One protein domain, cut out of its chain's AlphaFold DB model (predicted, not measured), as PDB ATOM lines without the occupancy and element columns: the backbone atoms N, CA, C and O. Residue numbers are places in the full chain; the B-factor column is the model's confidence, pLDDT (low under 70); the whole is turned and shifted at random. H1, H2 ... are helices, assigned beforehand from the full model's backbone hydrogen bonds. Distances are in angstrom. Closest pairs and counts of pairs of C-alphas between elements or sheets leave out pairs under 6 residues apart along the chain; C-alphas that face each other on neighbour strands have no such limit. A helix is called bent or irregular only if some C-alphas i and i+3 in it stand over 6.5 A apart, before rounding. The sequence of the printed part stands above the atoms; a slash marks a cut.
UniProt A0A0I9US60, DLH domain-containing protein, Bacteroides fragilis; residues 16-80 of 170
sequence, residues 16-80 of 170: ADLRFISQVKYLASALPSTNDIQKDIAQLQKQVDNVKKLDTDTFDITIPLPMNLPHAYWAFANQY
ATOM      1  N   ALA A  16     163.109 128.366 113.957       48.72
ATOM      2  CA  ALA A  16     164.459 128.173 113.419       48.72
ATOM      3  C   ALA A  16     165.287 127.223 114.314       48.72
ATOM      4  O   ALA A  16     165.911 126.286 113.819       48.72
ATOM      5  N   ASP A  17     165.146 127.387 115.626       51.66
ATOM      6  CA  ASP A  17     165.706 126.595 116.724       51.66
ATOM      7  C   ASP A  17     165.570 125.069 116.566       51.66
ATOM      8  O   ASP A  17     166.531 124.323 116.744       51.66
ATOM      9  N   LEU A  18     164.380 124.580 116.207       56.03
ATOM     10  CA  LEU A  18     164.099 123.140 116.101       56.03
ATOM     11  C   LEU A  18     164.473 122.568 114.733       56.03
ATOM     12  O   LEU A  18     164.749 121.371 114.606       56.03
ATOM     13  N   ARG A  19     164.477 123.407 113.694       70.81
ATOM     14  CA  ARG A  19     164.652 122.957 112.311       70.81
ATOM     15  C   ARG A  19     166.086 122.555 112.009       70.81
ATOM     16  O   ARG A  19     166.268 121.481 111.447       70.81
ATOM     17  N   PHE A  20     167.087 123.320 112.445       76.69
ATOM     18  CA  PHE A  20     168.491 122.954 112.207       76.69
ATOM     19  C   PHE A  20     168.842 121.606 112.833       76.69
ATOM     20  O   PHE A  20     169.407 120.733 112.179       76.69
ATOM     21  N   ILE A  21     168.421 121.396 114.079       82.00
ATOM     22  CA  ILE A  21     168.639 120.131 114.784       82.00
ATOM     23  C   ILE A  21     167.894 118.989 114.086       82.00
ATOM     24  O   ILE A  21     168.441 117.897 113.939       82.00
ATOM     25  N   SER A  22     166.668 119.232 113.612       85.00
ATOM     26  CA  SER A  22     165.899 118.232 112.859       85.00
ATOM     27  C   SER A  22     166.565 117.869 111.531       85.00
ATOM     28  O   SER A  22     166.613 116.692 111.188       85.00
ATOM     29  N   GLN A  23     167.131 118.845 110.819       86.56
ATOM     30  CA  GLN A  23     167.884 118.618 109.584       86.56
ATOM     31  C   GLN A  23     169.145 117.791 109.840       86.56
ATOM     32  O   GLN A  23     169.375 116.802 109.149       86.56
ATOM     33  N   VAL A  24     169.926 118.130 110.869       85.25
ATOM     34  CA  VAL A  24     171.127 117.362 111.242       85.25
ATOM     35  C   VAL A  24     170.758 115.926 111.619       85.25
ATOM     36  O   VAL A  24     171.366 114.986 111.110       85.25
ATOM     37  N   LYS A  25     169.710 115.731 112.433       87.56
ATOM     38  CA  LYS A  25     169.185 114.396 112.776       87.56
ATOM     39  C   LYS A  25     168.718 113.619 111.546       87.56
ATOM     40  O   LYS A  25     168.975 112.422 111.439       87.56
ATOM     41  N   TYR A  26     168.046 114.290 110.614       89.62
ATOM     42  CA  TYR A  26     167.609 113.677 109.369       89.62
ATOM     43  C   TYR A  26     168.807 113.184 108.550       89.62
ATOM     44  O   TYR A  26     168.842 112.007 108.185       89.62
ATOM     45  N   LEU A  27     169.809 114.041 108.324       88.00
ATOM     46  CA  LEU A  27     171.014 113.695 107.568       88.00
ATOM     47  C   LEU A  27     171.791 112.557 108.233       88.00
ATOM     48  O   LEU A  27     172.202 111.631 107.543       88.00
ATOM     49  N   ALA A  28     171.886 112.560 109.563       86.62
ATOM     50  CA  ALA A  28     172.472 111.468 110.339       86.62
ATOM     51  C   ALA A  28     171.781 110.116 110.102       86.62
ATOM     52  O   ALA A  28     172.424 109.073 110.112       86.62
ATOM     53  N   SER A  29     170.460 110.128 109.897       87.06
ATOM     54  CA  SER A  29     169.666 108.924 109.614       87.06
ATOM     55  C   SER A  29     169.688 108.495 108.142       87.06
ATOM     56  O   SER A  29     169.192 107.418 107.796       87.06
ATOM     57  N   ALA A  30     170.139 109.380 107.253       84.81
ATOM     58  CA  ALA A  30     170.074 109.207 105.806       84.81
ATOM     59  C   ALA A  30     171.447 108.929 105.186       84.81
ATOM     60  O   ALA A  30     171.512 108.326 104.118       84.81
ATOM     61  N   LEU A  31     172.528 109.355 105.841       82.50
ATOM     62  CA  LEU A  31     173.893 109.267 105.346       82.50
ATOM     63  C   LEU A  31     174.788 108.542 106.362       82.50
ATOM     64  O   LEU A  31     174.610 108.720 107.568       82.50
ATOM     65  N   PRO A  32     175.782 107.761 105.905       75.62
ATOM     66  CA  PRO A  32     176.837 107.262 106.778       75.62
ATOM     67  C   PRO A  32     177.578 108.436 107.433       75.62
ATOM     68  O   PRO A  32     177.968 109.377 106.743       75.62
ATOM     69  N   SER A  33     177.788 108.382 108.750       67.62
ATOM     70  CA  SER A  33     178.544 109.410 109.473       67.62
ATOM     71  C   SER A  33     179.953 108.943 109.810       67.62
ATOM     72  O   SER A  33     180.133 107.839 110.321       67.62
ATOM     73  N   THR A  34     180.935 109.819 109.607       59.22
ATOM     74  CA  THR A  34     182.307 109.667 110.119       59.22
ATOM     75  C   THR A  34     182.570 110.497 111.380       59.22
ATOM     76  O   THR A  34     183.606 110.320 112.013       59.22
ATOM     77  N   ASN A  35     181.648 111.394 111.747       66.69
ATOM     78  CA  ASN A  35     181.794 112.338 112.857       66.69
ATOM     79  C   ASN A  35     180.850 111.997 114.020       66.69
ATOM     80  O   ASN A  35     179.823 111.330 113.842       66.69
ATOM     81  N   ASP A  36     181.181 112.502 115.210       78.50
ATOM     82  CA  ASP A  36     180.366 112.368 116.420       78.50
ATOM     83  C   ASP A  36     179.157 113.319 116.375       78.50
ATOM     84  O   ASP A  36     179.109 114.354 117.037       78.50
ATOM     85  N   ILE A  37     178.161 112.951 115.565       81.00
ATOM     86  CA  ILE A  37     176.930 113.725 115.343       81.00
ATOM     87  C   ILE A  37     176.216 114.064 116.659       81.00
ATOM     88  O   ILE A  37     175.541 115.089 116.747       81.00
ATOM     89  N   GLN A  38     176.345 113.228 117.692       83.00
ATOM     90  CA  GLN A  38     175.707 113.494 118.981       83.00
ATOM     91  C   GLN A  38     176.328 114.707 119.677       83.00
ATOM     92  O   GLN A  38     175.594 115.516 120.246       83.00
ATOM     93  N   LYS A  39     177.652 114.886 119.577       86.31
ATOM     94  CA  LYS A  39     178.318 116.102 120.062       86.31
ATOM     95  C   LYS A  39     177.878 117.334 119.279       86.31
ATOM     96  O   LYS A  39     177.554 118.342 119.904       86.31
ATOM     97  N   ASP A  40     177.786 117.238 117.955       83.69
ATOM     98  CA  ASP A  40     177.351 118.358 117.110       83.69
ATOM     99  C   ASP A  40     175.906 118.772 117.424       83.69
ATOM    100  O   ASP A  40     175.608 119.958 117.583       83.69
ATOM    101  N   ILE A  41     175.004 117.798 117.594       85.69
ATOM    102  CA  ILE A  41     173.617 118.041 118.011       85.69
ATOM    103  C   ILE A  41     173.572 118.694 119.396       85.69
ATOM    104  O   ILE A  41     172.822 119.652 119.584       85.69
ATOM    105  N   ALA A  42     174.358 118.209 120.362       89.25
ATOM    106  CA  ALA A  42     174.392 118.773 121.710       89.25
ATOM    107  C   ALA A  42     174.929 120.214 121.716       89.25
ATOM    108  O   ALA A  42     174.383 121.081 122.404       89.25
ATOM    109  N   GLN A  43     175.960 120.494 120.915       88.75
ATOM    110  CA  GLN A  43     176.484 121.844 120.746       88.75
ATOM    111  C   GLN A  43     175.438 122.759 120.111       88.75
ATOM    112  O   GLN A  43     175.152 123.816 120.668       88.75
ATOM    113  N   LEU A  44     174.818 122.348 119.001       86.56
ATOM    114  CA  LEU A  44     173.750 123.114 118.353       86.56
ATOM    115  C   LEU A  44     172.581 123.374 119.305       86.56
ATOM    116  O   LEU A  44     172.076 124.491 119.345       86.56
ATOM    117  N   GLN A  45     172.196 122.388 120.119       88.62
ATOM    118  CA  GLN A  45     171.161 122.549 121.139       88.62
ATOM    119  C   GLN A  45     171.536 123.641 122.148       88.62
ATOM    120  O   GLN A  45     170.723 124.520 122.418       88.62
ATOM    121  N   LYS A  46     172.787 123.663 122.629       90.81
ATOM    122  CA  LYS A  46     173.283 124.717 123.529       90.81
ATOM    123  C   LYS A  46     173.227 126.105 122.878       90.81
ATOM    124  O   LYS A  46     172.825 127.065 123.532       90.81
ATOM    125  N   GLN A  47     173.607 126.218 121.605       90.06
ATOM    126  CA  GLN A  47     173.555 127.486 120.865       90.06
ATOM    127  C   GLN A  47     172.111 127.969 120.671       90.06
ATOM    128  O   GLN A  47     171.807 129.137 120.895       90.06
ATOM    129  N   VAL A  48     171.214 127.055 120.298       85.81
ATOM    130  CA  VAL A  48     169.781 127.312 120.126       85.81
ATOM    131  C   VAL A  48     169.125 127.729 121.443       85.81
ATOM    132  O   VAL A  48     168.374 128.698 121.490       85.81
ATOM    133  N   ASP A  49     169.428 127.048 122.545       88.31
ATOM    134  CA  ASP A  49     168.870 127.413 123.848       88.31
ATOM    135  C   ASP A  49     169.414 128.751 124.360       88.31
ATOM    136  O   ASP A  49     168.729 129.434 125.120       88.31
ATOM    137  N   ASN A  50     170.605 129.165 123.913       89.81
ATOM    138  CA  ASN A  50     171.116 130.512 124.157       89.81
ATOM    139  C   ASN A  50     170.375 131.571 123.320       89.81
ATOM    140  O   ASN A  50     170.051 132.635 123.839       89.81
ATOM    141  N   VAL A  51     170.020 131.268 122.062       86.75
ATOM    142  CA  VAL A  51     169.194 132.151 121.207       86.75
ATOM    143  C   VAL A  51     167.843 132.465 121.859       86.75
ATOM    144  O   VAL A  51     167.380 133.602 121.806       86.75
ATOM    145  N   LYS A  52     167.218 131.499 122.536       84.44
ATOM    146  CA  LYS A  52     165.945 131.721 123.255       84.44
ATOM    147  C   LYS A  52     166.057 132.703 124.419       84.44
ATOM    148  O   LYS A  52     165.047 133.246 124.853       84.44
ATOM    149  N   LYS A  53     167.269 132.894 124.937       87.69
ATOM    150  CA  LYS A  53     167.577 133.786 126.057       87.69
ATOM    151  C   LYS A  53     168.070 135.152 125.593       87.69
ATOM    152  O   LYS A  53     168.402 135.963 126.451       87.69
ATOM    153  N   LEU A  54     168.145 135.402 124.282       85.81
ATOM    154  CA  LEU A  54     168.550 136.696 123.734       85.81
ATOM    155  C   LEU A  54     167.766 137.837 124.380       85.81
ATOM    156  O   LEU A  54     166.572 137.704 124.640       85.81
ATOM    157  N   ASP A  55     168.472 138.937 124.636       83.75
ATOM    158  CA  ASP A  55     167.952 140.134 125.303       83.75
ATOM    159  C   ASP A  55     167.440 139.900 126.747       83.75
ATOM    160  O   ASP A  55     166.700 140.720 127.287       83.75
ATOM    161  N   THR A  56     167.850 138.800 127.397       87.06
ATOM    162  CA  THR A  56     167.606 138.535 128.829       87.06
ATOM    163  C   THR A  56     168.912 138.489 129.623       87.06
ATOM    164  O   THR A  56     169.968 138.178 129.072       87.06
ATOM    165  N   ASP A  57     168.827 138.666 130.944       89.62
ATOM    166  CA  ASP A  57     169.976 138.553 131.864       89.62
ATOM    167  C   ASP A  57     170.618 137.152 131.880       89.62
ATOM    168  O   ASP A  57     171.711 136.961 132.408       89.62
ATOM    169  N   THR A  58     169.937 136.151 131.313       90.75
ATOM    170  CA  THR A  58     170.412 134.762 131.242       90.75
ATOM    171  C   THR A  58     171.105 134.416 129.922       90.75
ATOM    172  O   THR A  58     171.497 133.262 129.725       90.75
ATOM    173  N   PHE A  59     171.241 135.388 129.013       91.25
ATOM    174  CA  PHE A  59     172.003 135.241 127.778       91.25
ATOM    175  C   PHE A  59     173.502 135.127 128.067       91.25
ATOM    176  O   PHE A  59     174.083 135.962 128.757       91.25
ATOM    177  N   ASP A  60     174.150 134.122 127.485       91.69
ATOM    178  CA  ASP A  60     175.587 133.915 127.626       91.69
ATOM    179  C   ASP A  60     176.309 134.315 126.332       91.69
ATOM    180  O   ASP A  60     176.272 133.600 125.328       91.69
ATOM    181  N   ILE A  61     176.996 135.460 126.363       89.81
ATOM    182  CA  ILE A  61     177.772 135.988 125.228       89.81
ATOM    183  C   ILE A  61     178.953 135.086 124.832       89.81
ATOM    184  O   ILE A  61     179.468 135.197 123.720       89.81
ATOM    185  N   THR A  62     179.397 134.187 125.718       92.38
ATOM    186  CA  THR A  62     180.517 133.274 125.449       92.38
ATOM    187  C   THR A  62     180.101 132.067 124.608       92.38
ATOM    188  O   THR A  62     180.949 131.414 123.995       92.38
ATOM    189  N   ILE A  63     178.799 131.771 124.537       90.38
ATOM    190  CA  ILE A  63     178.268 130.706 123.690       90.38
ATOM    191  C   ILE A  63     178.067 131.269 122.276       90.38
ATOM    192  O   ILE A  63     177.239 132.164 122.091       90.38
ATOM    193  N   PRO A  64     178.756 130.730 121.252       89.88
ATOM    194  CA  PRO A  64     178.571 131.189 119.880       89.88
ATOM    195  C   PRO A  64     177.131 130.958 119.413       89.88
ATOM    196  O   PRO A  64     176.526 129.932 119.720       89.88
ATOM    197  N   LEU A  65     176.589 131.892 118.637       87.81
ATOM    198  CA  LEU A  65     175.256 131.751 118.054       87.81
ATOM    199  C   LEU A  65     175.271 130.761 116.875       87.81
ATOM    200  O   LEU A  65     176.311 130.598 116.221       87.81
ATOM    201  N   PRO A  66     174.135 130.106 116.561       85.75
ATOM    202  CA  PRO A  66     174.092 129.133 115.479       85.75
ATOM    203  C   PRO A  66     174.507 129.751 114.138       85.75
ATOM    204  O   PRO A  66     174.203 130.911 113.840       85.75
ATOM    205  N   MET A  67     175.223 128.960 113.332       81.50
ATOM    206  CA  MET A  67     175.757 129.344 112.014       81.50
ATOM    207  C   MET A  67     176.674 130.581 112.011       81.50
ATOM    208  O   MET A  67     176.939 131.136 110.946       81.50
ATOM    209  N   ASN A  68     177.157 131.019 113.179       84.38
ATOM    210  CA  ASN A  68     177.944 132.244 113.325       84.38
ATOM    211  C   ASN A  68     177.219 133.498 112.784       84.38
ATOM    212  O   ASN A  68     177.848 134.435 112.291       84.38
ATOM    213  N   LEU A  69     175.881 133.500 112.837       85.94
ATOM    214  CA  LEU A  69     175.072 134.642 112.415       85.94
ATOM    215  C   LEU A  69     175.051 135.729 113.508       85.94
ATOM    216  O   LEU A  69     175.065 135.395 114.697       85.94
ATOM    217  N   PRO A  70     174.984 137.024 113.140       89.19
ATOM    218  CA  PRO A  70     175.047 138.119 114.107       89.19
ATOM    219  C   PRO A  70     173.901 138.112 115.126       89.19
ATOM    220  O   PRO A  70     172.780 137.712 114.812       89.19
ATOM    221  N   HIS A  71     174.142 138.683 116.310       89.00
ATOM    222  CA  HIS A  71     173.122 138.904 117.347       89.00
ATOM    223  C   HIS A  71     171.837 139.539 116.792       89.00
ATOM    224  O   HIS A  71     170.743 139.014 116.980       89.00
ATOM    225  N   ALA A  72     171.981 140.628 116.027       89.69
ATOM    226  CA  ALA A  72     170.857 141.361 115.446       89.69
ATOM    227  C   ALA A  72     169.970 140.496 114.535       89.69
ATOM    228  O   ALA A  72     168.761 140.705 114.472       89.69
ATOM    229  N   TYR A  73     170.552 139.506 113.851       87.75
ATOM    230  CA  TYR A  73     169.792 138.581 113.021       87.75
ATOM    231  C   TYR A  73     168.886 137.688 113.874       87.75
ATOM    232  O   TYR A  73     167.711 137.524 113.555       87.75
ATOM    233  N   TRP A  74     169.409 137.140 114.972       87.44
ATOM    234  CA  TRP A  74     168.638 136.274 115.859       87.44
ATOM    235  C   TRP A  74     167.611 137.044 116.690       87.44
ATOM    236  O   TRP A  74     166.498 136.555 116.869       87.44
ATOM    237  N   ALA A  75     167.930 138.271 117.111       86.00
ATOM    238  CA  ALA A  75     166.966 139.174 117.735       86.00
ATOM    239  C   ALA A  75     165.796 139.478 116.779       86.00
ATOM    240  O   ALA A  75     164.630 139.308 117.144       86.00
ATOM    241  N   PHE A  76     166.095 139.829 115.519       86.19
ATOM    242  CA  PHE A  76     165.071 140.001 114.484       86.19
ATOM    243  C   PHE A  76     164.267 138.719 114.270       86.19
ATOM    244  O   PHE A  76     163.037 138.774 114.225       86.19
ATOM    245  N   ALA A  77     164.948 137.575 114.158       83.56
ATOM    246  CA  ALA A  77     164.298 136.289 114.004       83.56
ATOM    247  C   ALA A  77     163.312 136.088 115.155       83.56
ATOM    248  O   ALA A  77     162.129 136.062 114.872       83.56
ATOM    249  N   ASN A  78     163.721 136.084 116.424       82.19
ATOM    250  CA  ASN A  78     162.832 135.869 117.578       82.19
ATOM    251  C   ASN A  78     161.587 136.776 117.605       82.19
ATOM    252  O   ASN A  78     160.505 136.358 118.035       82.19
ATOM    253  N   GLN A  79     161.709 138.011 117.125       84.44
ATOM    254  CA  GLN A  79     160.602 138.964 117.082       84.44
ATOM    255  C   GLN A  79     159.669 138.745 115.879       84.44
ATOM    256  O   GLN A  79     158.463 138.978 115.980       84.44
ATOM    257  N   TYR A  80     160.179 138.267 114.743       86.19
ATOM    258  CA  TYR A  80     159.418 138.198 113.498       86.19
ATOM    259  C   TYR A  80     158.403 137.041 113.462       86.19
ATOM    260  O   TYR A  80     158.752 135.858 113.425       86.19
TER     261      TYR A  80
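AT A GLANCE: This is residues 16 to 80 of the 170 residues of the protein "DLH domain-containing protein" of Bacteroides fragilis (UniProt A0A0I9US60). Two helices of 15 residues each, H1 and H2, lie side by side as a nearly straight-sided hairpin, and a shorter helix, H3, is set across the end where H1 begins and H2 ends. A long looping stretch, residues 52 to 70, joins H2 to H3 at that end, while residues 29 to 36, with the turn of the hairpin, stick out at the other. The printed part has 65 residues with three named helices, in the order H1, H2, H3, and no named strand; the class is all helix. It is only just loose, close to compact, with a radius of gyration of the C-alphas of 13.0 A, and its outline is elongated, spanning 39 by 24 by 15 A.

IN THESE COORDINATES: H1, residues 16 to 30, measures 21.2 A from first to last C-alpha and begins with C-alpha 16 at (164.459, 128.173, 113.419). It is neither bent nor irregular, but only just: C-alphas 17 and 20 are 6.4 A apart. H2, residues 37 to 51, measures 20.8 A and ends with C-alpha 51 at (169.194, 132.151, 121.207). H3, residues 71 to 79, measures 12.5 A and ends with C-alpha 79 at (160.602, 138.964, 117.082).

HOW THE PARTS SIT: H1 and H2 form a helical hairpin and touch, their closest C-alphas being those of Asp 17 and Val 48, 5.4 A apart. They run opposite ways at a shallow tilt of 7 degrees. H2 and H3 are close but not clearly touching, with the closest C-alphas, of Val 51 and Trp 74, 6.8 A apart. Their lines are about perpendicular, at 76 degrees. H1 and H3 are only just apart, at 8.1 A. Every O i to N i+4 pair is within hydrogen-bond range in H2 and H3, and 10 of 11 are in H1.

THE WHOLE: The two C-alphas farthest apart, of Pro 32 and Asp 57, are 40.7 A apart. The printed part has no cut. The link from H1 to H2 is short, with 6 residues, and that from H2 to H3 is long, with 19. The mean pLDDT of the printed part is 83.6, and residues 16 to 18 and 33 to 35 are under 70.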